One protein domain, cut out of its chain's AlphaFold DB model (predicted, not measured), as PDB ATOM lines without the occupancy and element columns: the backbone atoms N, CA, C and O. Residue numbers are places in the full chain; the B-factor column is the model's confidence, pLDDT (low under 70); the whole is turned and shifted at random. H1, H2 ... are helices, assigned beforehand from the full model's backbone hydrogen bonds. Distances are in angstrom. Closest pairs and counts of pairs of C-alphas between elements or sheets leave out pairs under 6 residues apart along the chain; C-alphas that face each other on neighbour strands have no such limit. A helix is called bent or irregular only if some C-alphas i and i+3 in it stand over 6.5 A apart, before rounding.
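AT A GLANCE: This is residues 535 to 689 of the 790 residues of a protein of Pseudomonas sp. NFACC11-2 (UniProt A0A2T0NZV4). Four long helices, H1, H2, H5 and H7, stand side by side in a row, and a fifth, H4, packs over one face of that row on H2, H5 and H7. The short helices H3 and H6 lie at one end. H2, H4, H5 and H7 form an up-and-down bundle, each running against the one before it in the chain. The printed part has 155 residues with seven named helices, H1 to H7 in chain order, and no named strand, class all helix. It is compact, with a radius of gyration of the C-alphas of 16.3 A and spans of 46 by 32 by 21 A.

HOW THE PARTS SIT: H1, residues 535 to 554, and H2, residues 562 to 580, form a helical hairpin at a shallow tilt of 32 degrees, only just short of steep; their closest C-alphas, Pro 547 and Ser 564, are 4.4 A apart. H2 is the hub, touching four helices; it has a kink of 36 degrees near residue 569 and is only just irregular, with C-alphas 568 and 571 6.8 A apart. With residues 576 to 580 alone it touches H3, residues 593 to 599, closest at the C-alphas of Met 579 and Arg 597, 5.1 A. H4, residues 601 to 617, touches H2 with residues 601 to 608 alone, closest at the C-alphas of Pro 572 and Cys 604, 6.0 A. H5, residues 634 to 652, runs the same way as H2 at a shallow tilt of 18 degrees, with the C-alphas of Leu 566 and Gly 638 closest at 4.4 A. H6, residues 654 to 657, only just touches H3, with 3 pairs of C-alphas within 8 A. H7, residues 661 to 686, touches H5, opposite ways at a shallow tilt of 9 degrees, closest at the C-alphas of Val 647 and Ala 668, 5.1 A. H1 and H7 are apart. Every O i to N i+4 pair is within hydrogen-bond range in H4, H5 and H7, against 14 of 16 in H1, 13 of 15 in H2 and 2 of 3 in H3; H6 is too short for such a pair.

IN THESE COORDINATES: H1 begins at C-alpha 535 (6.058, -43.975, -14.804) and measures 28.6 A from first to last C-alpha. H2 measures 26.0 A, H4 24.3 A and H5 27.0 A. H7, 36.6 A, ends at C-alpha 686 (36.235, -30.096, -5.181).

THE WHOLE: The farthest C-alphas, Ala 591 and Ile 689, are 52.5 A apart. The printed part has no cut. The links H2 to H3 and H4 to H5 are long. Residue 557 alone is under pLDDT 70.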
ATOM      1  N   ALA A 535       4.870 -43.810 -15.646       96.00
ATOM      2  CA  ALA A 535       6.058 -43.975 -14.804       96.00
ATOM      3  C   ALA A 535       7.040 -42.802 -14.951       96.00
ATOM      4  O   ALA A 535       7.530 -42.293 -13.945       96.00
ATOM      5  N   TRP A 536       7.275 -42.330 -16.178       95.44
ATOM      6  CA  TRP A 536       8.085 -41.133 -16.413       95.44
ATOM      7  C   TRP A 536       7.481 -39.886 -15.779       95.44
ATOM      8  O   TRP A 536       8.218 -39.119 -15.174       95.44
ATOM      9  N   LEU A 537       6.160 -39.712 -15.860       95.19
ATOM     10  CA  LEU A 537       5.480 -38.589 -15.224       95.19
ATOM     11  C   LEU A 537       5.693 -38.598 -13.702       95.19
ATOM     12  O   LEU A 537       6.055 -37.567 -13.150       95.19
ATOM     13  N   TYR A 538       5.547 -39.751 -13.033       94.50
ATOM     14  CA  TYR A 538       5.835 -39.878 -11.593       94.50
ATOM     15  C   TYR A 538       7.285 -39.507 -11.265       94.50
ATOM     16  O   TYR A 538       7.528 -38.758 -10.322       94.50
ATOM     17  N   ILE A 539       8.244 -40.046 -12.027       95.62
ATOM     18  CA  ILE A 539       9.673 -39.825 -11.781       95.62
ATOM     19  C   ILE A 539      10.018 -38.349 -11.981       95.62
ATOM     20  O   ILE A 539      10.604 -37.753 -11.089       95.62
ATOM     21  N   VAL A 540       9.620 -37.752 -13.107       95.00
ATOM     22  CA  VAL A 540       9.929 -36.354 -13.432       95.00
ATOM     23  C   VAL A 540       9.255 -35.396 -12.457       95.00
ATOM     24  O   VAL A 540       9.924 -34.508 -11.944       95.00
ATOM     25  N   LEU A 541       7.972 -35.596 -12.144       94.94
ATOM     26  CA  LEU A 541       7.250 -34.752 -11.192       94.94
ATOM     27  C   LEU A 541       7.951 -34.727  -9.827       94.94
ATOM     28  O   LEU A 541       8.232 -33.660  -9.294       94.94
ATOM     29  N   LEU A 542       8.302 -35.899  -9.287       94.50
ATOM     30  CA  LEU A 542       9.007 -35.991  -8.006       94.50
ATOM     31  C   LEU A 542      10.455 -35.481  -8.090       94.50
ATOM     32  O   LEU A 542      10.943 -34.895  -7.128       94.50
ATOM     33  N   SER A 543      11.135 -35.665  -9.226       93.56
ATOM     34  CA  SER A 543      12.478 -35.120  -9.478       93.56
ATOM     35  C   SER A 543      12.517 -33.600  -9.593       93.56
ATOM     36  O   SER A 543      13.590 -33.038  -9.416       93.56
ATOM     37  N   LEU A 544      11.397 -32.944  -9.907       92.31
ATOM     38  CA  LEU A 544      11.287 -31.483  -9.925       92.31
ATOM     39  C   LEU A 544      10.921 -30.927  -8.544       92.31
ATOM     40  O   LEU A 544      11.455 -29.902  -8.135       92.31
ATOM     41  N   GLU A 545      10.057 -31.627  -7.807       93.06
ATOM     42  CA  GLU A 545       9.600 -31.196  -6.479       93.06
ATOM     43  C   GLU A 545      10.632 -31.399  -5.373       93.06
ATOM     44  O   GLU A 545      10.778 -30.555  -4.489       93.06
ATOM     45  N   LEU A 546      11.350 -32.524  -5.389       93.06
ATOM     46  CA  LEU A 546      12.275 -32.848  -4.308       93.06
ATOM     47  C   LEU A 546      13.434 -31.836  -4.188       93.06
ATOM     48  O   LEU A 546      13.711 -31.429  -3.060       93.06
ATOM     49  N   PRO A 547      14.087 -31.384  -5.283       91.38
ATOM     50  CA  PRO A 547      15.079 -30.311  -5.221       91.38
ATOM     51  C   PRO A 547      14.521 -29.019  -4.639       91.38
ATOM     52  O   PRO A 547      15.127 -28.465  -3.732       91.38
ATOM     53  N   TYR A 548      13.335 -28.600  -5.088       89.69
ATOM     54  CA  TYR A 548      12.681 -27.390  -4.590       89.69
ATOM     55  C   TYR A 548      12.418 -27.460  -3.078       89.69
ATOM     56  O   TYR A 548      12.757 -26.537  -2.339       89.69
ATOM     57  N   GLY A 549      11.873 -28.582  -2.596       89.44
ATOM     58  CA  GLY A 549      11.642 -28.790  -1.166       89.44
ATOM     59  C   GLY A 549      12.936 -28.799  -0.346       89.44
ATOM     60  O   GLY A 549      12.969 -28.260   0.759       89.44
ATOM     61  N   VAL A 550      14.012 -29.377  -0.884       90.62
ATOM     62  CA  VAL A 550      15.330 -29.384  -0.236       90.62
ATOM     63  C   VAL A 550      15.960 -27.992  -0.221       90.62
ATOM     64  O   VAL A 550      16.520 -27.605   0.801       90.62
ATOM     65  N   ASP A 551      15.826 -27.219  -1.297       88.12
ATOM     66  CA  ASP A 551      16.360 -25.857  -1.365       88.12
ATOM     67  C   ASP A 551      15.676 -24.928  -0.352       88.12
ATOM     68  O   ASP A 551      16.370 -24.160   0.312       88.12
ATOM     69  N   ILE A 552      14.359 -25.069  -0.132       87.50
ATOM     70  CA  ILE A 552      13.644 -24.353   0.943       87.50
ATOM     71  C   ILE A 552      14.158 -24.748   2.334       87.50
ATOM     72  O   ILE A 552      14.262 -23.901   3.216       87.50
ATOM     73  N   LEU A 553      14.430 -26.036   2.561       88.19
ATOM     74  CA  LEU A 553      14.834 -26.539   3.877       88.19
ATOM     75  C   LEU A 553      16.278 -26.178   4.241       88.19
ATOM     76  O   LEU A 553      16.569 -25.967   5.416       88.19
ATOM     77  N   VAL A 554      17.182 -26.179   3.259       87.44
ATOM     78  CA  VAL A 554      18.618 -25.955   3.478       87.44
ATOM     79  C   VAL A 554      18.983 -24.472   3.396       87.44
ATOM     80  O   VAL A 554      19.914 -24.058   4.083       87.44
ATOM     81  N   ASP A 555      18.279 -23.691   2.567       80.94
ATOM     82  CA  ASP A 555      18.524 -22.259   2.334       80.94
ATOM     83  C   ASP A 555      20.005 -21.942   2.043       80.94
ATOM     84  O   ASP A 555      20.650 -21.087   2.648       80.94
ATOM     85  N   SER A 556      20.594 -22.714   1.124       70.50
ATOM     86  CA  SER A 556      22.050 -22.734   0.913       70.50
ATOM     87  C   SER A 556      22.657 -21.430   0.363       70.50
ATOM     88  O   SER A 556      23.877 -21.355   0.245       70.50
ATOM     89  N   ASN A 557      21.857 -20.415  -0.011       69.12
ATOM     90  CA  ASN A 557      22.270 -19.171  -0.698       69.12
ATOM     91  C   ASN A 557      23.199 -19.363  -1.926       69.12
ATOM     92  O   ASN A 557      23.724 -18.399  -2.490       69.12
ATOM     93  N   ALA A 558      23.410 -20.604  -2.368       72.38
ATOM     94  CA  ALA A 558      24.334 -20.976  -3.420       72.38
ATOM     95  C   ALA A 558      23.590 -21.100  -4.751       72.38
ATOM     96  O   ALA A 558      22.582 -21.792  -4.852       72.38
ATOM     97  N   THR A 559      24.138 -20.498  -5.810       70.25
ATOM     98  CA  THR A 559      23.583 -20.599  -7.172       70.25
ATOM     99  C   THR A 559      23.529 -22.046  -7.681       70.25
ATOM    100  O   THR A 559      22.657 -22.385  -8.475       70.25
ATOM    101  N   TYR A 560      24.445 -22.905  -7.215       78.50
ATOM    102  CA  TYR A 560      24.473 -24.341  -7.509       78.50
ATOM    103  C   TYR A 560      24.644 -25.142  -6.214       78.50
ATOM    104  O   TYR A 560      25.757 -25.293  -5.701       78.50
ATOM    105  N   SER A 561      23.529 -25.655  -5.699       88.31
ATOM    106  CA  SER A 561      23.461 -26.414  -4.449       88.31
ATOM    107  C   SER A 561      23.730 -27.912  -4.666       88.31
ATOM    108  O   SER A 561      23.097 -28.577  -5.498       88.31
ATOM    109  N   ALA A 562      24.655 -28.473  -3.881       90.62
ATOM    110  CA  ALA A 562      24.916 -29.914  -3.820       90.62
ATOM    111  C   ALA A 562      23.691 -30.682  -3.308       90.62
ATOM    112  O   ALA A 562      23.440 -31.809  -3.736       90.62
ATOM    113  N   TRP A 563      22.902 -30.060  -2.429       91.00
ATOM    114  CA  TRP A 563      21.682 -30.634  -1.873       91.00
ATOM    115  C   TRP A 563      20.575 -30.754  -2.923       91.00
ATOM    116  O   TRP A 563      19.986 -31.826  -3.064       91.00
ATOM    117  N   SER A 564      20.370 -29.709  -3.728       90.38
ATOM    118  CA  SER A 564      19.447 -29.725  -4.875       90.38
ATOM    119  C   SER A 564      19.842 -30.802  -5.899       90.38
ATOM    120  O   SER A 564      19.017 -31.578  -6.384       90.38
ATOM    121  N   SER A 565      21.149 -30.929  -6.156       91.44
ATOM    122  CA  SER A 565      21.731 -31.933  -7.063       91.44
ATOM    123  C   SER A 565      21.523 -33.375  -6.564       91.44
ATOM    124  O   SER A 565      21.144 -34.266  -7.334       91.44
ATOM    125  N   LEU A 566      21.720 -33.614  -5.262       93.50
ATOM    126  CA  LEU A 566      21.384 -34.883  -4.612       93.50
ATOM    127  C   LEU A 566      19.894 -35.193  -4.765       93.50
ATOM    128  O   LEU A 566      19.531 -36.269  -5.230       93.50
ATOM    129  N   ALA A 567      19.034 -34.240  -4.411       92.75
ATOM    130  CA  ALA A 567      17.588 -34.392  -4.472       92.75
ATOM    131  C   ALA A 567      17.097 -34.739  -5.889       92.75
ATOM    132  O   ALA A 567      16.318 -35.679  -6.063       92.75
ATOM    133  N   GLY A 568      17.607 -34.054  -6.918       91.31
ATOM    134  CA  GLY A 568      17.181 -34.261  -8.307       91.31
ATOM    135  C   GLY A 568      17.576 -35.630  -8.860       91.31
ATOM    136  O   GLY A 568      16.828 -36.241  -9.629       91.31
ATOM    137  N   SER A 569      18.725 -36.155  -8.426       94.62
ATOM    138  CA  SER A 569      19.215 -37.478  -8.829       94.62
ATOM    139  C   SER A 569      18.641 -38.627  -7.996       94.62
ATOM    140  O   SER A 569      18.626 -39.770  -8.467       94.62
ATOM    141  N   LEU A 570      18.132 -38.362  -6.789       95.94
ATOM    142  CA  LEU A 570      17.736 -39.399  -5.838       95.94
ATOM    143  C   LEU A 570      16.582 -40.268  -6.353       95.94
ATOM    144  O   LEU A 570      16.700 -41.493  -6.374       95.94
ATOM    145  N   ILE A 571      15.484 -39.657  -6.807       96.62
ATOM    146  CA  ILE A 571      14.292 -40.376  -7.291       96.62
ATOM    147  C   ILE A 571      14.611 -41.332  -8.457       96.62
ATOM    148  O   ILE A 571      14.320 -42.527  -8.335       96.62
ATOM    149  N   PRO A 572      15.234 -40.888  -9.569       97.00
ATOM    150  CA  PRO A 572      15.561 -41.780 -10.677       97.00
ATOM    151  C   PRO A 572      16.596 -42.837 -10.273       97.00
ATOM    152  O   PRO A 572      16.516 -43.970 -10.746       97.00
ATOM    153  N   SER A 573      17.517 -42.527  -9.354       97.31
ATOM    154  CA  SER A 573      18.496 -43.501  -8.852       97.31
ATOM    155  C   SER A 573      17.830 -44.612  -8.042       97.31
ATOM    156  O   SER A 573      18.035 -45.796  -8.321       97.31
ATOM    157  N   LEU A 574      16.971 -44.252  -7.082       96.81
ATOM    158  CA  LEU A 574      16.200 -45.206  -6.283       96.81
ATOM    159  C   LEU A 574      15.267 -46.044  -7.158       96.81
ATOM    160  O   LEU A 574      15.147 -47.251  -6.940       96.81
ATOM    161  N   TYR A 575      14.660 -45.438  -8.182       96.94
ATOM    162  CA  TYR A 575      13.866 -46.159  -9.171       96.94
ATOM    163  C   TYR A 575      14.688 -47.238  -9.891       96.94
ATOM    164  O   TYR A 575      14.264 -48.397  -9.944       96.94
ATOM    165  N   LEU A 576      15.882 -46.899 -10.395       96.81
ATOM    166  CA  LEU A 576      16.761 -47.869 -11.055       96.81
ATOM    167  C   LEU A 576      17.199 -48.986 -10.110       96.81
ATOM    168  O   LEU A 576      17.137 -50.154 -10.491       96.81
ATOM    169  N   ILE A 577      17.582 -48.656  -8.875       96.19
ATOM    170  CA  ILE A 577      17.965 -49.646  -7.858       96.19
ATOM    171  C   ILE A 577      16.790 -50.595  -7.576       96.19
ATOM    172  O   ILE A 577      16.959 -51.817  -7.580       96.19
ATOM    173  N   ALA A 578      15.581 -50.056  -7.399       95.44
ATOM    174  CA  ALA A 578      14.379 -50.841  -7.139       95.44
ATOM    175  C   ALA A 578      13.999 -51.755  -8.317       95.44
ATOM    176  O   ALA A 578      13.585 -52.898  -8.101       95.44
ATOM    177  N   MET A 579      14.141 -51.280  -9.558       95.19
ATOM    178  CA  MET A 579      13.819 -52.049 -10.767       95.19
ATOM    179  C   MET A 579      14.928 -53.025 -11.192       95.19
ATOM    180  O   MET A 579      14.650 -54.011 -11.882       95.19
ATOM    181  N   ALA A 580      16.168 -52.796 -10.755       93.12
ATOM    182  CA  ALA A 580      17.282 -53.734 -10.888       93.12
ATOM    183  C   ALA A 580      17.211 -54.890  -9.878       93.12
ATOM    184  O   ALA A 580      17.744 -55.968 -10.135       93.12
ATOM    185  N   ALA A 581      16.525 -54.704  -8.746       91.12
ATOM    186  CA  ALA A 581      16.366 -55.751  -7.747       91.12
ATOM    187  C   ALA A 581      15.597 -56.971  -8.298       91.12
ATOM    188  O   ALA A 581      14.580 -56.856  -8.991       91.12
ATOM    189  N   SER A 582      16.023 -58.175  -7.908       86.62
ATOM    190  CA  SER A 582      15.336 -59.440  -8.223       86.62
ATOM    191  C   SER A 582      14.010 -59.624  -7.464       86.62
ATOM    192  O   SER A 582      13.286 -60.593  -7.694       86.62
ATOM    193  N   ARG A 583      13.660 -58.679  -6.580       90.19
ATOM    194  CA  ARG A 583      12.419 -58.671  -5.799       90.19
ATOM    195  C   ARG A 583      11.191 -58.715  -6.711       90.19
ATOM    196  O   ARG A 583      11.111 -57.960  -7.677       90.19
ATOM    197  N   ARG A 584      10.200 -59.545  -6.372       89.88
ATOM    198  CA  ARG A 584       8.870 -59.508  -6.999       89.88
ATOM    199  C   ARG A 584       8.070 -58.349  -6.408       89.88
ATOM    200  O   ARG A 584       7.734 -58.360  -5.226       89.88
ATOM    201  N   TRP A 585       7.826 -57.330  -7.221       92.56
ATOM    202  CA  TRP A 585       7.007 -56.175  -6.860       92.56
ATOM    203  C   TRP A 585       5.539 -56.481  -7.162       92.56
ATOM    204  O   TRP A 585       5.294 -57.134  -8.169       92.56
ATOM    205  N   PRO A 586       4.565 -56.022  -6.356       94.88
ATOM    206  CA  PRO A 586       3.148 -56.207  -6.661       94.88
ATOM    207  C   PRO A 586       2.733 -55.450  -7.939       94.88
ATOM    208  O   PRO A 586       3.536 -54.775  -8.591       94.88
ATOM    209  N   TRP A 587       1.452 -55.554  -8.310       93.75
ATOM    210  CA  TRP A 587       0.873 -54.738  -9.383       93.75
ATOM    211  C   TRP A 587       1.226 -53.246  -9.178       93.75
ATOM    212  O   TRP A 587       1.092 -52.769  -8.049       93.75
ATOM    213  N   PRO A 588       1.656 -52.499 -10.218       94.50
ATOM    214  CA  PRO A 588       1.623 -52.836 -11.651       94.50
ATOM    215  C   PRO A 588       2.874 -53.538 -12.211       94.50
ATOM    216  O   PRO A 588       2.847 -54.000 -13.352       94.50
ATOM    217  N   VAL A 589       3.958 -53.647 -11.440       94.81
ATOM    218  CA  VAL A 589       5.271 -54.082 -11.953       94.81
ATOM    219  C   VAL A 589       5.288 -55.567 -12.332       94.81
ATOM    220  O   VAL A 589       5.844 -55.905 -13.374       94.81
ATOM    221  N   ASP A 590       4.649 -56.446 -11.550       93.88
ATOM    222  CA  ASP A 590       4.577 -57.891 -11.860       93.88
ATOM    223  C   ASP A 590       3.849 -58.183 -13.180       93.88
ATOM    224  O   ASP A 590       4.230 -59.063 -13.948       93.88
ATOM    225  N   ALA A 591       2.801 -57.406 -13.468       93.38
ATOM    226  CA  ALA A 591       1.975 -57.583 -14.659       93.38
ATOM    227  C   ALA A 591       2.651 -57.035 -15.929       93.38
ATOM    228  O   ALA A 591       2.437 -57.556 -17.030       93.38
ATOM    229  N   TYR A 592       3.482 -55.996 -15.785       94.62
ATOM    230  CA  TYR A 592       4.166 -55.316 -16.888       94.62
ATOM    231  C   TYR A 592       5.674 -55.139 -16.617       94.62
ATOM    232  O   TYR A 592       6.180 -54.013 -16.649       94.62
ATOM    233  N   PRO A 593       6.442 -56.228 -16.416       93.31
ATOM    234  CA  PRO A 593       7.833 -56.139 -15.973       93.31
ATOM    235  C   PRO A 593       8.721 -55.429 -16.997       93.31
ATOM    236  O   PRO A 593       9.516 -54.578 -16.620       93.31
ATOM    237  N   LYS A 594       8.532 -55.685 -18.299       92.94
ATOM    238  CA  LYS A 594       9.265 -54.980 -19.366       92.94
ATOM    239  C   LYS A 594       8.922 -53.484 -19.434       92.94
ATOM    240  O   LYS A 594       9.765 -52.676 -19.795       92.94
ATOM    241  N   ALA A 595       7.699 -53.080 -19.089       94.81
ATOM    242  CA  ALA A 595       7.331 -51.663 -19.117       94.81
ATOM    243  C   ALA A 595       8.146 -50.876 -18.085       94.81
ATOM    244  O   ALA A 595       8.793 -49.897 -18.432       94.81
ATOM    245  N   TYR A 596       8.170 -51.357 -16.841       95.62
ATOM    246  CA  TYR A 596       8.826 -50.676 -15.726       95.62
ATOM    247  C   TYR A 596      10.335 -50.951 -15.671       95.62
ATOM    248  O   TYR A 596      11.144 -50.026 -15.628       95.62
ATOM    249  N   ARG A 597      10.748 -52.221 -15.735       94.81
ATOM    250  CA  ARG A 597      12.154 -52.592 -15.540       94.81
ATOM    251  C   ARG A 597      13.047 -52.276 -16.724       94.81
ATOM    252  O   ARG A 597      14.224 -52.044 -16.500       94.81
ATOM    253  N   THR A 598      12.533 -52.266 -17.955       93.38
ATOM    254  CA  THR A 598      13.364 -51.991 -19.138       93.38
ATOM    255  C   THR A 598      13.022 -50.645 -19.754       93.38
ATOM    256  O   THR A 598      13.832 -49.728 -19.696       93.38
ATOM    257  N   TRP A 599      11.819 -50.486 -20.305       94.38
ATOM    258  CA  TRP A 599      11.499 -49.321 -21.136       94.38
ATOM    259  C   TRP A 599      11.405 -48.018 -20.349       94.38
ATOM    260  O   TRP A 599      11.950 -47.009 -20.787       94.38
ATOM    261  N   ALA A 600      10.777 -48.035 -19.174       95.12
ATOM    262  CA  ALA A 600      10.715 -46.852 -18.327       95.12
ATOM    263  C   ALA A 600      12.088 -46.491 -17.729       95.12
ATOM    264  O   ALA A 600      12.356 -45.317 -17.500       95.12
ATOM    265  N   ALA A 601      12.967 -47.476 -17.530       95.75
ATOM    266  CA  ALA A 601      14.287 -47.293 -16.933       95.75
ATOM    267  C   ALA A 601      15.361 -46.777 -17.908       95.75
ATOM    268  O   ALA A 601      16.253 -46.052 -17.475       95.75
ATOM    269  N   VAL A 602      15.283 -47.099 -19.208       94.81
ATOM    270  CA  VAL A 602      16.294 -46.686 -20.206       94.81
ATOM    271  C   VAL A 602      16.542 -45.168 -20.203       94.81
ATOM    272  O   VAL A 602      17.702 -44.775 -20.067       94.81
ATOM    273  N   PRO A 603      15.521 -44.290 -20.286       95.00
ATOM    274  CA  PRO A 603      15.765 -42.849 -20.245       95.00
ATOM    275  C   PRO A 603      16.344 -42.378 -18.915       95.00
ATOM    276  O   PRO A 603      17.193 -41.496 -18.917       95.00
ATOM    277  N   CYS A 604      15.950 -42.990 -17.792       95.56
ATOM    278  CA  CYS A 604      16.530 -42.677 -16.487       95.56
ATOM    279  C   CYS A 604      18.027 -43.003 -16.446       95.56
ATOM    280  O   CYS A 604      18.795 -42.209 -15.918       95.56
ATOM    281  N   VAL A 605      18.453 -44.128 -17.033       96.44
ATOM    282  CA  VAL A 605      19.876 -44.494 -17.146       96.44
ATOM    283  C   VAL A 605      20.633 -43.482 -17.996       96.44
ATOM    284  O   VAL A 605      21.688 -43.016 -17.579       96.44
ATOM    285  N   LEU A 606      20.104 -43.128 -19.171       96.25
ATOM    286  CA  LEU A 606      20.749 -42.174 -20.078       96.25
ATOM    287  C   LEU A 606      20.860 -40.782 -19.449       96.25
ATOM    288  O   LEU A 606      21.929 -40.177 -19.486       96.25
ATOM    289  N   TRP A 607      19.776 -40.304 -18.833       95.88
ATOM    290  CA  TRP A 607      19.748 -39.018 -18.147       95.88
ATOM    291  C   TRP A 607      20.696 -39.004 -16.945       95.88
ATOM    292  O   TRP A 607      21.519 -38.101 -16.856       95.88
ATOM    293  N   LEU A 608      20.659 -40.022 -16.073       96.69
ATOM    294  CA  LEU A 608      21.561 -40.106 -14.919       96.69
ATOM    295  C   LEU A 608      23.022 -40.231 -15.336       96.69
ATOM    296  O   LEU A 608      23.875 -39.645 -14.685       96.69
ATOM    297  N   LEU A 609      23.330 -40.970 -16.406       96.50
ATOM    298  CA  LEU A 609      24.698 -41.090 -16.902       96.50
ATOM    299  C   LEU A 609      25.198 -39.749 -17.454       96.50
ATOM    300  O   LEU A 609      26.303 -39.330 -17.118       96.50
ATOM    301  N   GLY A 610      24.382 -39.056 -18.253       96.06
ATOM    302  CA  GLY A 610      24.705 -37.717 -18.748       96.06
ATOM    303  C   GLY A 610      24.881 -36.714 -17.606       96.06
ATOM    304  O   GLY A 610      25.901 -36.034 -17.535       96.06
ATOM    305  N   TRP A 611      23.932 -36.689 -16.669       94.81
ATOM    306  CA  TRP A 611      23.979 -35.858 -15.467       94.81
ATOM    307  C   TRP A 611      25.212 -36.162 -14.607       94.81
ATOM    308  O   TRP A 611      25.904 -35.239 -14.191       94.81
ATOM    309  N   PHE A 612      25.554 -37.438 -14.406       95.94
ATOM    310  CA  PHE A 612      26.721 -37.861 -13.633       95.94
ATOM    311  C   PHE A 612      28.018 -37.273 -14.196       95.94
ATOM    312  O   PHE A 612      28.839 -36.732 -13.454       95.94
ATOM    313  N   TRP A 613      28.221 -37.376 -15.511       94.94
ATOM    314  CA  TRP A 613      29.419 -36.836 -16.156       94.94
ATOM    315  C   TRP A 613      29.416 -35.307 -16.175       94.94
ATOM    316  O   TRP A 613      30.448 -34.696 -15.909       94.94
ATOM    317  N   LEU A 614      28.251 -34.691 -16.392       93.56
ATOM    318  CA  LEU A 614      28.081 -33.241 -16.336       93.56
ATOM    319  C   LEU A 614      28.447 -32.680 -14.952       93.56
ATOM    320  O   LEU A 614      29.210 -31.726 -14.848       93.56
ATOM    321  N   MET A 615      27.971 -33.308 -13.877       91.19
ATOM    322  CA  MET A 615      28.285 -32.896 -12.507       91.19
ATOM    323  C   MET A 615      29.753 -33.128 -12.131       91.19
ATOM    324  O   MET A 615      30.292 -32.394 -11.309       91.19
ATOM    325  N   ASN A 616      30.425 -34.125 -12.716       91.62
ATOM    326  CA  ASN A 616      31.872 -34.309 -12.535       91.62
ATOM    327  C   ASN A 616      32.711 -33.277 -13.291       91.62
ATOM    328  O   ASN A 616      33.821 -32.975 -12.863       91.62
ATOM    329  N   TYR A 617      32.174 -32.709 -14.371       88.94
ATOM    330  CA  TYR A 617      32.797 -31.595 -15.078       88.94
ATOM    331  C   TYR A 617      32.656 -30.268 -14.312       88.94
ATOM    332  O   TYR A 617      33.600 -29.481 -14.262       88.94
ATOM    333  N   TYR A 618      31.511 -30.023 -13.666       83.69
ATOM    334  CA  TYR A 618      31.291 -28.814 -12.865       83.69
ATOM    335  C   TYR A 618      31.841 -28.951 -11.431       83.69
ATOM    336  O   TYR A 618      31.261 -29.614 -10.572       83.69
ATOM    337  N   SER A 619      32.947 -28.263 -11.135       71.56
ATOM    338  CA  SER A 619      33.582 -28.259  -9.804       71.56
ATOM    339  C   SER A 619      32.970 -27.270  -8.800       71.56
ATOM    340  O   SER A 619      33.247 -27.370  -7.612       71.56
ATOM    341  N   ASN A 620      32.134 -26.326  -9.243       77.38
ATOM    342  CA  ASN A 620      31.685 -25.184  -8.426       77.38
ATOM    343  C   ASN A 620      30.409 -25.438  -7.601       77.38
ATOM    344  O   ASN A 620      29.768 -24.489  -7.151       77.38
ATOM    345  N   VAL A 621      30.010 -26.698  -7.422       81.81
ATOM    346  CA  VAL A 621      28.811 -27.061  -6.654       81.81
ATOM    347  C   VAL A 621      29.136 -27.024  -5.159       81.81
ATOM    348  O   VAL A 621      30.046 -27.720  -4.706       81.81
ATOM    349  N   LYS A 622      28.399 -26.217  -4.388       85.38
ATOM    350  CA  LYS A 622      28.659 -26.003  -2.954       85.38
ATOM    351  C   LYS A 622      27.714 -26.816  -2.076       85.38
ATOM    352  O   LYS A 622      26.551 -27.001  -2.421       85.38
ATOM    353  N   ALA A 623      28.213 -27.275  -0.930       86.94
ATOM    354  CA  ALA A 623      27.443 -28.039   0.058       86.94
ATOM    355  C   ALA A 623      27.023 -27.219   1.288       86.94
ATOM    356  O   ALA A 623      26.681 -27.802   2.321       86.94
ATOM    357  N   ASP A 624      27.015 -25.888   1.159       85.00
ATOM    358  CA  ASP A 624      26.599 -24.955   2.207       85.00
ATOM    359  C   ASP A 624      25.256 -25.405   2.830       85.00
ATOM    360  O   ASP A 624      24.360 -25.846   2.101       85.00
ATOM    361  N   PRO A 625      25.112 -25.366   4.170       84.56
ATOM    362  CA  PRO A 625      26.051 -24.826   5.162       84.56
ATOM    363  C   PRO A 625      27.148 -25.809   5.623       84.56
ATOM    364  O   PRO A 625      27.956 -25.459   6.484       84.56
ATOM    365  N   LEU A 626      27.178 -27.049   5.117       87.38
ATOM    366  CA  LEU A 626      28.154 -28.049   5.556       87.38
ATOM    367  C   LEU A 626      29.504 -27.883   4.840       87.38
ATOM    368  O   LEU A 626      29.541 -27.616   3.635       87.38
ATOM    369  N   PRO A 627      30.632 -28.109   5.542       88.06
ATOM    370  CA  PRO A 627      31.934 -28.145   4.897       88.06
ATOM    371  C   PRO A 627      32.016 -29.318   3.917       88.06
ATOM    372  O   PRO A 627      31.402 -30.372   4.109       88.06
ATOM    373  N   TYR A 628      32.829 -29.157   2.874       88.88
ATOM    374  CA  TYR A 628      33.087 -30.238   1.933       88.88
ATOM    375  C   TYR A 628      33.845 -31.380   2.627       88.88
ATOM    376  O   TYR A 628      35.006 -31.232   3.003       88.88
ATOM    377  N   ILE A 629      33.190 -32.537   2.757       89.94
ATOM    378  CA  ILE A 629      33.803 -33.787   3.213       89.94
ATOM    379  C   ILE A 629      33.702 -34.805   2.067       89.94
ATOM    380  O   ILE A 629      32.582 -35.151   1.677       89.94
ATOM    381  N   PRO A 630      34.828 -35.308   1.519       87.19
ATOM    382  CA  PRO A 630      34.804 -36.341   0.484       87.19
ATOM    383  C   PRO A 630      33.932 -37.537   0.892       87.19
ATOM    384  O   PRO A 630      33.917 -37.919   2.060       87.19
ATOM    385  N   LEU A 631      33.222 -38.140  -0.068       87.69
ATOM    386  CA  LEU A 631      32.263 -39.252   0.108       87.69
ATOM    387  C   LEU A 631      30.981 -38.932   0.896       87.69
ATOM    388  O   LEU A 631      29.961 -39.560   0.623       87.69
ATOM    389  N   LEU A 632      31.015 -37.995   1.846       90.38
ATOM    390  CA  LEU A 632      29.851 -37.602   2.654       90.38
ATOM    391  C   LEU A 632      29.131 -36.363   2.119       90.38
ATOM    392  O   LEU A 632      28.027 -36.053   2.561       90.38
ATOM    393  N   ASN A 633      29.741 -35.655   1.174       91.94
ATOM    394  CA  ASN A 633      29.123 -34.512   0.531       91.94
ATOM    395  C   ASN A 633      27.855 -34.931  -0.252       91.94
ATOM    396  O   ASN A 633      27.858 -35.977  -0.913       91.94
ATOM    397  N   PRO A 634      26.768 -34.134  -0.188       93.19
ATOM    398  CA  PRO A 634      25.510 -34.438  -0.866       93.19
ATOM    399  C   PRO A 634      25.659 -34.778  -2.355       93.19
ATOM    400  O   PRO A 634      25.034 -35.729  -2.828       93.19
ATOM    401  N   LEU A 635      26.508 -34.058  -3.095       93.12
ATOM    402  CA  LEU A 635      26.701 -34.301  -4.523       93.12
ATOM    403  C   LEU A 635      27.306 -35.689  -4.765       93.12
ATOM    404  O   LEU A 635      26.809 -36.454  -5.589       93.12
ATOM    405  N   GLU A 636      28.355 -36.032  -4.024       94.06
ATOM    406  CA  GLU A 636      29.040 -37.319  -4.081       94.06
ATOM    407  C   GLU A 636      28.093 -38.466  -3.725       94.06
ATOM    408  O   GLU A 636      28.097 -39.490  -4.409       94.06
ATOM    409  N   LEU A 637      27.231 -38.287  -2.718       95.06
ATOM    410  CA  LEU A 637      26.183 -39.254  -2.388       95.06
ATOM    411  C   LEU A 637      25.218 -39.450  -3.564       95.06
ATOM    412  O   LEU A 637      24.921 -40.589  -3.927       95.06
ATOM    413  N   GLY A 638      24.779 -38.366  -4.209       94.56
ATOM    414  CA  GLY A 638      23.900 -38.424  -5.382       94.56
ATOM    415  C   GLY A 638      24.549 -39.159  -6.554       94.56
ATOM    416  O   GLY A 638      23.944 -40.049  -7.154       94.56
ATOM    417  N   LEU A 639      25.822 -38.868  -6.825       95.62
ATOM    418  CA  LEU A 639      26.617 -39.545  -7.850       95.62
ATOM    419  C   LEU A 639      26.812 -41.037  -7.537       95.62
ATOM    420  O   LEU A 639      26.714 -41.866  -8.443       95.62
ATOM    421  N   LEU A 640      27.035 -41.404  -6.272       96.06
ATOM    422  CA  LEU A 640      27.145 -42.800  -5.843       96.06
ATOM    423  C   LEU A 640      25.819 -43.556  -6.001       96.06
ATOM    424  O   LEU A 640      25.821 -44.676  -6.519       96.06
ATOM    425  N   PHE A 641      24.685 -42.954  -5.624       96.38
ATOM    426  CA  PHE A 641      23.360 -43.544  -5.847       96.38
ATOM    427  C   PHE A 641      23.057 -43.718  -7.338       96.38
ATOM    428  O   PHE A 641      22.598 -44.791  -7.746       96.38
ATOM    429  N   ALA A 642      23.364 -42.708  -8.156       96.88
ATOM    430  CA  ALA A 642      23.208 -42.768  -9.605       96.88
ATOM    431  C   ALA A 642      24.044 -43.903 -10.203       96.88
ATOM    432  O   ALA A 642      23.524 -44.738 -10.947       96.88
ATOM    433  N   LEU A 643      25.322 -43.991  -9.824       96.88
ATOM    434  CA  LEU A 643      26.234 -45.024 -10.303       96.88
ATOM    435  C   LEU A 643      25.777 -46.429  -9.890       96.88
ATOM    436  O   LEU A 643      25.780 -47.343 -10.716       96.88
ATOM    437  N   LEU A 644      25.339 -46.598  -8.639       96.50
ATOM    438  CA  LEU A 644      24.792 -47.857  -8.133       96.50
ATOM    439  C   LEU A 644      23.563 -48.290  -8.944       96.50
ATOM    440  O   LEU A 644      23.479 -49.447  -9.362       96.50
ATOM    441  N   GLY A 645      22.633 -47.366  -9.200       96.19
ATOM    442  CA  GLY A 645      21.446 -47.614 -10.018       96.19
ATOM    443  C   GLY A 645      21.792 -48.001 -11.455       96.19
ATOM    444  O   GLY A 645      21.313 -49.028 -11.941       96.19
ATOM    445  N   ILE A 646      22.669 -47.234 -12.113       97.00
ATOM    446  CA  ILE A 646      23.114 -47.475 -13.495       97.00
ATOM    447  C   ILE A 646      23.785 -48.846 -13.618       97.00
ATOM    448  O   ILE A 646      23.379 -49.657 -14.448       97.00
ATOM    449  N   VAL A 647      24.788 -49.143 -12.786       96.25
ATOM    450  CA  VAL A 647      25.561 -50.392 -12.880       96.25
ATOM    451  C   VAL A 647      24.686 -51.606 -12.574       96.25
ATOM    452  O   VAL A 647      24.737 -52.596 -13.310       96.25
ATOM    453  N   ASN A 648      23.847 -51.540 -11.535       95.06
ATOM    454  CA  ASN A 648      22.938 -52.638 -11.203       95.06
ATOM    455  C   ASN A 648      21.933 -52.890 -12.328       95.06
ATOM    456  O   ASN A 648      21.667 -54.045 -12.671       95.06
ATOM    457  N   TRP A 649      21.401 -51.829 -12.934       96.00
ATOM    458  CA  TRP A 649      20.465 -51.948 -14.043       96.00
ATOM    459  C   TRP A 649      21.127 -52.501 -15.312       96.00
ATOM    460  O   TRP A 649      20.586 -53.428 -15.916       96.00
ATOM    461  N   LEU A 650      22.319 -52.009 -15.677       95.25
ATOM    462  CA  LEU A 650      23.068 -52.489 -16.845       95.25
ATOM    463  C   LEU A 650      23.374 -53.990 -16.741       95.25
ATOM    464  O   LEU A 650      23.259 -54.706 -17.727       95.25
ATOM    465  N   ARG A 651      23.695 -54.501 -15.547       92.25
ATOM    466  CA  ARG A 651      23.940 -55.941 -15.349       92.25
ATOM    467  C   ARG A 651      22.669 -56.787 -15.430       92.25
ATOM    468  O   ARG A 651      22.696 -57.879 -15.986       92.25
ATOM    469  N   SER A 652      21.571 -56.311 -14.844       90.88
ATOM    470  CA  SER A 652      20.363 -57.122 -14.613       90.88
ATOM    471  C   SER A 652      19.317 -57.032 -15.728       90.88
ATOM    472  O   SER A 652      18.662 -58.025 -16.045       90.88
ATOM    473  N   ASN A 653      19.138 -55.853 -16.326       92.62
ATOM    474  CA  ASN A 653      18.019 -55.565 -17.228       92.62
ATOM    475  C   ASN A 653      18.450 -55.274 -18.671       92.62
ATOM    476  O   ASN A 653      17.648 -55.491 -19.577       92.62
ATOM    477  N   LEU A 654      19.701 -54.874 -18.924       90.50
ATOM    478  CA  LEU A 654      20.211 -54.695 -20.291       90.50
ATOM    479  C   LEU A 654      20.109 -55.972 -21.156       90.50
ATOM    480  O   LEU A 654      19.747 -55.847 -22.329       90.50
ATOM    481  N   PRO A 655      20.302 -57.202 -20.620       91.06
ATOM    482  CA  PRO A 655      20.122 -58.412 -21.421       91.06
ATOM    483  C   PRO A 655      18.695 -58.614 -21.946       91.06
ATOM    484  O   PRO A 655      18.480 -59.244 -22.979       91.06
ATOM    485  N   GLN A 656      17.697 -58.030 -21.276       88.19
ATOM    486  CA  GLN A 656      16.297 -58.109 -21.703       88.19
ATOM    487  C   GLN A 656      16.011 -57.279 -22.967       88.19
ATOM    488  O   GLN A 656      14.957 -57.460 -23.580       88.19
ATOM    489  N   LEU A 657      16.936 -56.396 -23.364       87.44
ATOM    490  CA  LEU A 657      16.896 -55.633 -24.615       87.44
ATOM    491  C   LEU A 657      17.569 -56.367 -25.789       87.44
ATOM    492  O   LEU A 657      17.656 -55.810 -26.878       87.44
ATOM    493  N   GLY A 658      18.017 -57.614 -25.592       88.19
ATOM    494  CA  GLY A 658      18.648 -58.430 -26.634       88.19
ATOM    495  C   GLY A 658      20.176 -58.342 -26.673       88.19
ATOM    496  O   GLY A 658      20.787 -58.889 -27.586       88.19
ATOM    497  N   ILE A 659      20.798 -57.684 -25.692       90.38
ATOM    498  CA  ILE A 659      22.256 -57.668 -25.523       90.38
ATOM    499  C   ILE A 659      22.678 -58.943 -24.784       90.38
ATOM    500  O   ILE A 659      22.043 -59.354 -23.817       90.38
ATOM    501  N   GLU A 660      23.758 -59.590 -25.214       92.44
ATOM    502  CA  GLU A 660      24.253 -60.778 -24.514       92.44
ATOM    503  C   GLU A 660      24.648 -60.450 -23.067       92.44
ATOM    504  O   GLU A 660      25.277 -59.424 -22.801       92.44
ATOM    505  N   ALA A 661      24.345 -61.351 -22.128       90.25
ATOM    506  CA  ALA A 661      24.612 -61.133 -20.705       90.25
ATOM    507  C   ALA A 661      26.086 -60.799 -20.412       90.25
ATOM    508  O   ALA A 661      26.369 -59.902 -19.621       90.25
ATOM    509  N   LEU A 662      27.021 -61.450 -21.114       89.44
ATOM    510  CA  LEU A 662      28.454 -61.181 -20.984       89.44
ATOM    511  C   LEU A 662      28.827 -59.766 -21.461       89.44
ATOM    512  O   LEU A 662      29.630 -59.085 -20.826       89.44
ATOM    513  N   HIS A 663      28.242 -59.311 -22.570       90.75
ATOM    514  CA  HIS A 663      28.454 -57.961 -23.091       90.75
ATOM    515  C   HIS A 663      27.845 -56.904 -22.165       90.75
ATOM    516  O   HIS A 663      28.471 -55.874 -21.914       90.75
ATOM    517  N   ALA A 664      26.668 -57.176 -21.599       91.19
ATOM    518  CA  ALA A 664      26.027 -56.302 -20.624       91.19
ATOM    519  C   ALA A 664      26.837 -56.166 -19.328       91.19
ATOM    520  O   ALA A 664      27.013 -55.060 -18.813       91.19
ATOM    521  N   GLU A 665      27.392 -57.273 -18.833       90.81
ATOM    522  CA  GLU A 665      28.281 -57.271 -17.675       90.81
ATOM    523  C   GLU A 665      29.555 -56.460 -17.946       90.81
ATOM    524  O   GLU A 665      29.919 -55.607 -17.134       90.81
ATOM    525  N   ARG A 666      30.192 -56.653 -19.110       90.69
ATOM    526  CA  ARG A 666      31.362 -55.861 -19.527       90.69
ATOM    527  C   ARG A 666      31.044 -54.372 -19.615       90.69
ATOM    528  O   ARG A 666      31.791 -53.576 -19.058       90.69
ATOM    529  N   LEU A 667      29.937 -53.996 -20.256       92.75
ATOM    530  CA  LEU A 667      29.498 -52.600 -20.343       92.75
ATOM    531  C   LEU A 667      29.286 -51.998 -18.951       92.75
ATOM    532  O   LEU A 667      29.803 -50.924 -18.670       92.75
ATOM    533  N   ALA A 668      28.616 -52.714 -18.047       93.56
ATOM    534  CA  ALA A 668      28.415 -52.246 -16.680       93.56
ATOM    535  C   ALA A 668      29.733 -52.060 -15.908       93.56
ATOM    536  O   ALA A 668      29.853 -51.125 -15.118       93.56
ATOM    537  N   ILE A 669      30.720 -52.939 -16.116       91.25
ATOM    538  CA  ILE A 669      32.053 -52.819 -15.509       91.25
ATOM    539  C   ILE A 669      32.811 -51.623 -16.093       91.25
ATOM    540  O   ILE A 669      33.380 -50.853 -15.325       91.25
ATOM    541  N   ILE A 670      32.801 -51.441 -17.416       92.25
ATOM    542  CA  ILE A 670      33.493 -50.333 -18.091       92.25
ATOM    543  C   ILE A 670      32.875 -48.994 -17.682       92.25
ATOM    544  O   ILE A 670      33.592 -48.113 -17.213       92.25
ATOM    545  N   THR A 671      31.551 -48.852 -17.800       94.44
ATOM    546  CA  THR A 671      30.832 -47.639 -17.390       94.44
ATOM    547  C   THR A 671      31.025 -47.381 -15.899       94.44
ATOM    548  O   THR A 671      31.392 -46.275 -15.521       94.44
ATOM    549  N   GLY A 672      30.863 -48.408 -15.056       94.44
ATOM    550  CA  GLY A 672      31.063 -48.304 -13.613       94.44
ATOM    551  C   GLY A 672      32.476 -47.864 -13.228       94.44
ATOM    552  O   GLY A 672      32.639 -46.957 -12.418       94.44
ATOM    553  N   GLY A 673      33.497 -48.476 -13.833       92.31
ATOM    554  CA  GLY A 673      34.905 -48.180 -13.572       92.31
ATOM    555  C   GLY A 673      35.323 -46.791 -14.052       92.31
ATOM    556  O   GLY A 673      35.939 -46.051 -13.290       92.31
ATOM    557  N   ALA A 674      34.946 -46.407 -15.277       93.62
ATOM    558  CA  ALA A 674      35.242 -45.082 -15.823       93.62
ATOM    559  C   ALA A 674      34.554 -43.968 -15.018       93.62
ATOM    560  O   ALA A 674      35.188 -42.975 -14.665       93.62
ATOM    561  N   SER A 675      33.278 -44.158 -14.664       95.25
ATOM    562  CA  SER A 675      32.534 -43.217 -13.826       95.25
ATOM    563  C   SER A 675      33.093 -43.133 -12.404       95.25
ATOM    564  O   SER A 675      33.196 -42.036 -11.869       95.25
ATOM    565  N   LEU A 676      33.513 -44.248 -11.792       94.56
ATOM    566  CA  LEU A 676      34.145 -44.227 -10.469       94.56
ATOM    567  C   LEU A 676      35.501 -43.501 -10.492       94.56
ATOM    568  O   LEU A 676      35.804 -42.740  -9.577       94.56
ATOM    569  N   PHE A 677      36.297 -43.686 -11.549       94.06
ATOM    570  CA  PHE A 677      37.538 -42.933 -11.748       94.06
ATOM    571  C   PHE A 677      37.276 -41.423 -11.886       94.06
ATOM    572  O   PHE A 677      37.961 -40.617 -11.250       94.06
ATOM    573  N   ALA A 678      36.259 -41.041 -12.667       94.00
ATOM    574  CA  ALA A 678      35.839 -39.650 -12.821       94.00
ATOM    575  C   ALA A 678      35.345 -39.049 -11.494       94.00
ATOM    576  O   ALA A 678      35.763 -37.949 -11.149       94.00
ATOM    577  N   LEU A 679      34.546 -39.794 -10.721       94.44
ATOM    578  CA  LEU A 679      34.071 -39.406  -9.390       94.44
ATOM    579  C   LEU A 679      35.230 -39.095  -8.443       94.44
ATOM    580  O   LEU A 679      35.272 -38.019  -7.859       94.44
ATOM    581  N   ILE A 680      36.180 -40.025  -8.296       93.56
ATOM    582  CA  ILE A 680      37.313 -39.852  -7.378       93.56
ATOM    583  C   ILE A 680      38.182 -38.666  -7.821       93.56
ATOM    584  O   ILE A 680      38.638 -37.883  -6.993       93.56
ATOM    585  N   THR A 681      38.368 -38.490  -9.130       92.19
ATOM    586  CA  THR A 681      39.079 -37.330  -9.684       92.19
ATOM    587  C   THR A 681      38.337 -36.024  -9.378       92.19
ATOM    588  O   THR A 681      38.944 -35.073  -8.887       92.19
ATOM    589  N   GLY A 682      37.019 -35.985  -9.591       91.81
ATOM    590  CA  GLY A 682      36.159 -34.847  -9.261       91.81
ATOM    591  C   GLY A 682      36.145 -34.527  -7.765       91.81
ATOM    592  O   GLY A 682      36.141 -33.357  -7.389       91.81
ATOM    593  N   MET A 683      36.219 -35.540  -6.894       91.69
ATOM    594  CA  MET A 683      36.308 -35.345  -5.445       91.69
ATOM    595  C   MET A 683      37.575 -34.593  -5.033       91.69
ATOM    596  O   MET A 683      37.524 -33.777  -4.113       91.69
ATOM    597  N   VAL A 684      38.701 -34.856  -5.704       90.75
ATOM    598  CA  VAL A 684      39.962 -34.145  -5.454       90.75
ATOM    599  C   VAL A 684      39.858 -32.696  -5.930       90.75
ATOM    600  O   VAL A 684      40.249 -31.799  -5.193       90.75
ATOM    601  N   PHE A 685      39.267 -32.455  -7.107       89.25
ATOM    602  CA  PHE A 685      39.048 -31.101  -7.634       89.25
ATOM    603  C   PHE A 685      38.139 -30.229  -6.761       89.25
ATOM    604  O   PHE A 685      38.328 -29.018  -6.722       89.25
ATOM    605  N   ARG A 686      37.155 -30.823  -6.075       88.94
ATOM    606  CA  ARG A 686      36.235 -30.096  -5.181       88.94
ATOM    607  C   ARG A 686      36.747 -29.961  -3.747       88.94
ATOM    608  O   ARG A 686      36.170 -29.215  -2.961       88.94
ATOM    609  N   SER A 687      37.808 -30.684  -3.394       88.31
ATOM    610  CA  SER A 687      38.399 -30.604  -2.062       88.31
ATOM    611  C   SER A 687      39.041 -29.227  -1.852       88.31
ATOM    612  O   SER A 687      39.701 -28.736  -2.770       88.31
ATOM    613  N   PRO A 688      38.918 -28.611  -0.661       85.94
ATOM    614  CA  PRO A 688      39.529 -27.317  -0.350       85.94
ATOM    615  C   PRO A 688      41.044 -27.473  -0.121       85.94
ATOM    616  O   PRO A 688      41.545 -27.319   0.987       85.94
ATOM    617  N   ILE A 689      41.766 -27.870  -1.169       85.88
ATOM    618  CA  ILE A 689      43.217 -28.063  -1.196       85.88
ATOM    619  C   ILE A 689      43.823 -26.905  -1.984       85.88
ATOM    620  O   ILE A 689      43.263 -26.485  -2.998       85.88
TER     621      ILE A 689